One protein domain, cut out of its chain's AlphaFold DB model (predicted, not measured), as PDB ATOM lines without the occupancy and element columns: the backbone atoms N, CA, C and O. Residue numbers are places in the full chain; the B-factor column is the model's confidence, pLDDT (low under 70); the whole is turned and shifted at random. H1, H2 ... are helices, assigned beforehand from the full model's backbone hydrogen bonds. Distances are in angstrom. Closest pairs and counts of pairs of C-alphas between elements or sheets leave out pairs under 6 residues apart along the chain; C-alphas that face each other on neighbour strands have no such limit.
ATOM      1  N   ILE A   3     202.872 158.317 169.030       97.50
ATOM      2  CA  ILE A   3     202.916 159.308 170.118       97.50
ATOM      3  C   ILE A   3     204.267 160.035 170.160       97.50
ATOM      4  O   ILE A   3     204.317 161.260 170.151       97.50
ATOM      5  N   LEU A   4     205.376 159.289 170.123       96.75
ATOM      6  CA  LEU A   4     206.716 159.881 170.128       96.75
ATOM      7  C   LEU A   4     206.947 160.809 168.927       96.75
ATOM      8  O   LEU A   4     207.595 161.842 169.058       96.75
ATOM      9  N   ASN A   5     206.414 160.455 167.755       97.00
ATOM     10  CA  ASN A   5     206.537 161.297 166.569       97.00
ATOM     11  C   ASN A   5     205.814 162.641 166.747       97.00
ATOM     12  O   ASN A   5     206.317 163.648 166.259       97.00
ATOM     13  N   VAL A   6     204.678 162.664 167.454       97.69
ATOM     14  CA  VAL A   6     203.965 163.907 167.793       97.69
ATOM     15  C   VAL A   6     204.793 164.762 168.750       97.69
ATOM     16  O   VAL A   6     205.000 165.940 168.469       97.69
ATOM     17  N   LEU A   7     205.346 164.172 169.817       97.44
ATOM     18  CA  LEU A   7     206.227 164.894 170.747       97.44
ATOM     19  C   LEU A   7     207.436 165.506 170.021       97.44
ATOM     20  O   LEU A   7     207.719 166.689 170.176       97.44
ATOM     21  N   ARG A   8     208.102 164.728 169.153       96.75
ATOM     22  CA  ARG A   8     209.270 165.189 168.380       96.75
ATOM     23  C   ARG A   8     208.927 166.284 167.375       96.75
ATOM     24  O   ARG A   8     209.695 167.231 167.242       96.75
ATOM     25  N   LYS A   9     207.802 166.157 166.663       96.75
ATOM     26  CA  LYS A   9     207.341 167.166 165.696       96.75
ATOM     27  C   LYS A   9     207.106 168.514 166.382       96.75
ATOM     28  O   LYS A   9     207.449 169.538 165.808       96.75
ATOM     29  N   ASN A  10     206.555 168.489 167.593       96.44
ATOM     30  CA  ASN A  10     206.281 169.682 168.390       96.44
ATOM     31  C   ASN A  10     207.457 170.089 169.297       96.44
ATOM     32  O   ASN A  10     207.274 170.914 170.180       96.44
ATOM     33  N   GLN A  11     208.648 169.505 169.100       96.00
ATOM     34  CA  GLN A  11     209.870 169.813 169.858       96.00
ATOM     35  C   GLN A  11     209.709 169.715 171.387       96.00
ATOM     36  O   GLN A  11     210.434 170.356 172.141       96.00
ATOM     37  N   ILE A  12     208.784 168.873 171.855       96.38
ATOM     38  CA  ILE A  12     208.542 168.689 173.284       96.38
ATOM     39  C   ILE A  12     209.692 167.877 173.869       96.38
ATOM     40  O   ILE A  12     209.955 166.740 173.464       96.38
ATOM     41  N   VAL A  13     210.349 168.466 174.859       94.56
ATOM     42  CA  VAL A  13     211.411 167.859 175.658       94.56
ATOM     43  C   VAL A  13     210.984 167.822 177.120       94.56
ATOM     44  O   VAL A  13     210.135 168.602 177.541       94.56
ATOM     45  N   ASN A  14     211.557 166.894 177.892       93.44
ATOM     46  CA  ASN A  14     211.245 166.722 179.317       93.44
ATOM     47  C   ASN A  14     209.734 166.576 179.623       93.44
ATOM     48  O   ASN A  14     209.245 167.052 180.642       93.44
ATOM     49  N   GLY A  15     208.990 165.935 178.716       92.19
ATOM     50  CA  GLY A  15     207.546 165.737 178.825       92.19
ATOM     51  C   GLY A  15     207.148 164.275 178.634       92.19
ATOM     52  O   GLY A  15     207.834 163.514 177.947       92.19
ATOM     53  N   ALA A  16     206.015 163.893 179.221       94.88
ATOM     54  CA  ALA A  16     205.406 162.575 179.066       94.88
ATOM     55  C   ALA A  16     203.971 162.712 178.541       94.88
ATOM     56  O   ALA A  16     203.256 163.645 178.902       94.88
ATOM     57  N   LEU A  17     203.547 161.774 177.691       96.25
ATOM     58  CA  LEU A  17     202.200 161.751 177.121       96.25
ATOM     59  C   LEU A  17     201.649 160.331 177.160       96.25
ATOM     60  O   LEU A  17     202.274 159.397 176.654       96.25
ATOM     61  N   TYR A  18     200.445 160.194 177.709       95.50
ATOM     62  CA  TYR A  18     199.730 158.927 177.802       95.50
ATOM     63  C   TYR A  18     198.412 159.006 177.039       95.50
ATOM     64  O   TYR A  18     197.705 160.008 177.089       95.50
ATOM     65  N   VAL A  19     198.071 157.922 176.342       95.56
ATOM     66  CA  VAL A  19     196.774 157.763 175.680       95.56
ATOM     67  C   VAL A  19     196.104 156.528 176.260       95.56
ATOM     68  O   VAL A  19     196.550 155.404 176.019       95.56
ATOM     69  N   ILE A  20     195.020 156.734 177.005       95.12
ATOM     70  CA  ILE A  20     194.164 155.649 177.490       95.12
ATOM     71  C   ILE A  20     193.150 155.335 176.392       95.12
ATOM     72  O   ILE A  20     192.447 156.216 175.901       95.12
ATOM     73  N   ARG A  21     193.086 154.068 175.980       93.38
ATOM     74  CA  ARG A  21     192.150 153.598 174.955       93.38
ATOM     75  C   ARG A  21     191.277 152.490 175.524       93.38
ATOM     76  O   ARG A  21     191.778 151.412 175.826       93.38
ATOM     77  N   HIS A  22     189.972 152.729 175.559       94.94
ATOM     78  CA  HIS A  22     188.976 151.705 175.867       94.94
ATOM     79  C   HIS A  22     188.570 150.946 174.593       94.94
ATOM     80  O   HIS A  22     188.499 151.522 173.504       94.94
ATOM     81  N   PHE A  23     188.349 149.632 174.701       94.50
ATOM     82  CA  PHE A  23     187.932 148.806 173.566       94.50
ATOM     83  C   PHE A  23     186.427 148.951 173.316       94.50
ATOM     84  O   PHE A  23     185.632 148.741 174.220       94.50
ATOM     85  N   GLY A  24     186.046 149.287 172.080       92.88
ATOM     86  CA  GLY A  24     184.657 149.571 171.693       92.88
ATOM     87  C   GLY A  24     183.991 148.486 170.841       92.88
ATOM     88  O   GLY A  24     183.169 148.811 169.996       92.88
ATOM     89  N   GLY A  25     184.400 147.220 170.961       94.75
ATOM     90  CA  GLY A  25     183.778 146.100 170.235       94.75
ATOM     91  C   GLY A  25     184.308 145.839 168.818       94.75
ATOM     92  O   GLY A  25     184.111 144.748 168.292       94.75
ATOM     93  N   VAL A  26     185.056 146.774 168.215       94.56
ATOM     94  CA  VAL A  26     185.654 146.610 166.875       94.56
ATOM     95  C   VAL A  26     187.176 146.778 166.910       94.56
ATOM     96  O   VAL A  26     187.728 147.708 167.511       94.56
ATOM     97  N   LYS A  27     187.892 145.870 166.236       95.75
ATOM     98  CA  LYS A  27     189.350 145.946 166.061       95.75
ATOM     99  C   LYS A  27     189.693 146.986 164.988       95.75
ATOM    100  O   LYS A  27     189.225 146.899 163.865       95.75
ATOM    101  N   LEU A  28     190.574 147.932 165.317       94.69
ATOM    102  CA  LEU A  28     190.972 149.022 164.408       94.69
ATOM    103  C   LEU A  28     192.059 148.634 163.388       94.69
ATOM    104  O   LEU A  28     192.379 149.412 162.489       94.69
ATOM    105  N   GLY A  29     192.686 147.467 163.555       95.81
ATOM    106  CA  GLY A  29     193.874 147.086 162.791       95.81
ATOM    107  C   GLY A  29     195.073 148.020 163.028       95.81
ATOM    108  O   GLY A  29     195.000 149.024 163.740       95.81
ATOM    109  N   LYS A  30     196.219 147.693 162.419       96.44
ATOM    110  CA  LYS A  30     197.480 148.430 162.626       96.44
ATOM    111  C   LYS A  30     197.363 149.911 162.247       96.44
ATOM    112  O   LYS A  30     197.755 150.780 163.023       96.44
ATOM    113  N   ARG A  31     196.796 150.207 161.071       96.00
ATOM    114  CA  ARG A  31     196.648 151.583 160.567       96.00
ATOM    115  C   ARG A  31     195.687 152.408 161.427       96.00
ATOM    116  O   ARG A  31     195.994 153.560 161.727       96.00
ATOM    117  N   GLY A  32     194.577 151.816 161.870       96.31
ATOM    118  CA  GLY A  32     193.613 152.498 162.732       96.31
ATOM    119  C   GLY A  32     194.168 152.782 164.128       96.31
ATOM    120  O   GLY A  32     193.970 153.881 164.638       96.31
ATOM    121  N   LEU A  33     194.942 151.857 164.710       96.31
ATOM    122  CA  LEU A  33     195.655 152.105 165.968       96.31
ATOM    123  C   LEU A  33     196.650 153.258 165.834       96.31
ATOM    124  O   LEU A  33     196.625 154.179 166.646       96.31
ATOM    125  N   ILE A  34     197.489 153.242 164.793       97.00
ATOM    126  CA  ILE A  34     198.463 154.314 164.545       97.00
ATOM    127  C   ILE A  34     197.758 155.673 164.472       97.00
ATOM    128  O   ILE A  34     198.209 156.620 165.115       97.00
ATOM    129  N   ASN A  35     196.649 155.757 163.733       96.44
ATOM    130  CA  ASN A  35     195.898 157.000 163.587       96.44
ATOM    131  C   ASN A  35     195.239 157.449 164.901       96.44
ATOM    132  O   ASN A  35     195.323 158.620 165.251       96.44
ATOM    133  N   ALA A  36     194.627 156.526 165.652       96.06
ATOM    134  CA  ALA A  36     193.967 156.838 166.919       96.06
ATOM    135  C   ALA A  36     194.952 157.376 167.970       96.06
ATOM    136  O   ALA A  36     194.701 158.421 168.564       96.06
ATOM    137  N   TYR A  37     196.101 156.712 168.152       97.69
ATOM    138  CA  TYR A  37     197.135 157.172 169.084       97.69
ATOM    139  C   TYR A  37     197.747 158.506 168.666       97.69
ATOM    140  O   TYR A  37     197.988 159.354 169.519       97.69
ATOM    141  N   LYS A  38     197.986 158.699 167.363       97.75
ATOM    142  CA  LYS A  38     198.485 159.973 166.843       97.75
ATOM    143  C   LYS A  38     197.484 161.096 167.125       97.75
ATOM    144  O   LYS A  38     197.869 162.089 167.721       97.75
ATOM    145  N   LYS A  39     196.208 160.905 166.772       97.31
ATOM    146  CA  LYS A  39     195.156 161.913 166.964       97.31
ATOM    147  C   LYS A  39     194.975 162.289 168.436       97.31
ATOM    148  O   LYS A  39     194.837 163.465 168.740       97.31
ATOM    149  N   GLY A  40     194.986 161.307 169.340       97.62
ATOM    150  CA  GLY A  40     194.911 161.576 170.778       97.62
ATOM    151  C   GLY A  40     196.109 162.383 171.285       97.62
ATOM    152  O   GLY A  40     195.927 163.314 172.061       97.62
ATOM    153  N   ALA A  41     197.316 162.065 170.808       98.06
ATOM    154  CA  ALA A  41     198.515 162.819 171.155       98.06
ATOM    155  C   ALA A  41     198.510 164.242 170.575       98.06
ATOM    156  O   ALA A  41     198.855 165.166 171.300       98.06
ATOM    157  N   ASP A  42     198.102 164.420 169.312       97.81
ATOM    158  CA  ASP A  42     197.999 165.741 168.672       97.81
ATOM    159  C   ASP A  42     197.048 166.645 169.480       97.81
ATOM    160  O   ASP A  42     197.450 167.719 169.909       97.81
ATOM    161  N   LEU A  43     195.845 166.159 169.819       97.94
ATOM    162  CA  LEU A  43     194.877 166.916 170.629       97.94
ATOM    163  C   LEU A  43     195.411 167.273 172.023       97.94
ATOM    164  O   LEU A  43     195.191 168.379 172.506       97.94
ATOM    165  N   ALA A  44     196.099 166.343 172.686       97.56
ATOM    166  CA  ALA A  44     196.677 166.612 173.999       97.56
ATOM    167  C   ALA A  44     197.760 167.699 173.933       97.56
ATOM    168  O   ALA A  44     197.829 168.537 174.828       97.56
ATOM    169  N   VAL A  45     198.580 167.701 172.877       97.50
ATOM    170  CA  VAL A  45     199.606 168.728 172.660       97.50
ATOM    171  C   VAL A  45     198.984 170.077 172.302       97.50
ATOM    172  O   VAL A  45     199.391 171.077 172.882       97.50
ATOM    173  N   ASP A  46     197.971 170.108 171.433       97.00
ATOM    174  CA  ASP A  46     197.292 171.344 171.012       97.00
ATOM    175  C   ASP A  46     196.646 172.100 172.190       97.00
ATOM    176  O   ASP A  46     196.517 173.323 172.161       97.00
ATOM    177  N   HIS A  47     196.250 171.379 173.245       97.00
ATOM    178  CA  HIS A  47     195.662 171.953 174.458       97.00
ATOM    179  C   HIS A  47     196.649 172.112 175.624       97.00
ATOM    180  O   HIS A  47     196.279 172.664 176.666       97.00
ATOM    181  N   ALA A  48     197.888 171.640 175.486       96.38
ATOM    182  CA  ALA A  48     198.901 171.787 176.520       96.38
ATOM    183  C   ALA A  48     199.473 173.212 176.527       96.38
ATOM    184  O   ALA A  48     199.766 173.794 175.485       96.38
TER     185      ALA A  48
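Overview. This is residues 3 to 48 of the 91 residues of the protein "UPF0029 domain-containing protein" of Candidatus Marinimicrobia bacterium (UniProt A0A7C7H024). One long helix, H2, has a short helix, H1, set at a steep angle on its later half, and a long link runs the length of the rod from the end of H1 to the beginning of H2. The link's residues 22 to 27 stick out free. The printed part has 46 residues with two named helices, H1 then H2, and no named strand; it is all helix, only just loose, close to compact, with a radius of gyration of the C-alphas of 11.6 A and spans of 35 by 17 by 15 A.

Along the chain. Find C-alpha 29 at (193.874, 147.086, 162.791); from there H2, residues 29 to 46, runs 25.8 A to C-alpha 46 at (197.292, 171.344, 171.012). H1, residues 3 to 9, begins at C-alpha 3 at (202.916, 159.308, 170.118) and is 10.0 A long.

Arrangement. Look at residues 37 to 45, with which alone H2 touches H1; the closest C-alphas, of Ile 3 and Lys 38, are 5.5 A apart. The helices run the same way at a steep tilt of 52 degrees. In H1 and H2 every O i to N i+4 pair is within hydrogen-bond range.

Size, cuts and confidence. The two farthest C-alphas, of Val 13 and Gly 25, are 35.6 A apart, both in the long link, residues 10 to 28. The printed part has no cut, and no printed residue is under 70 in pLDDT.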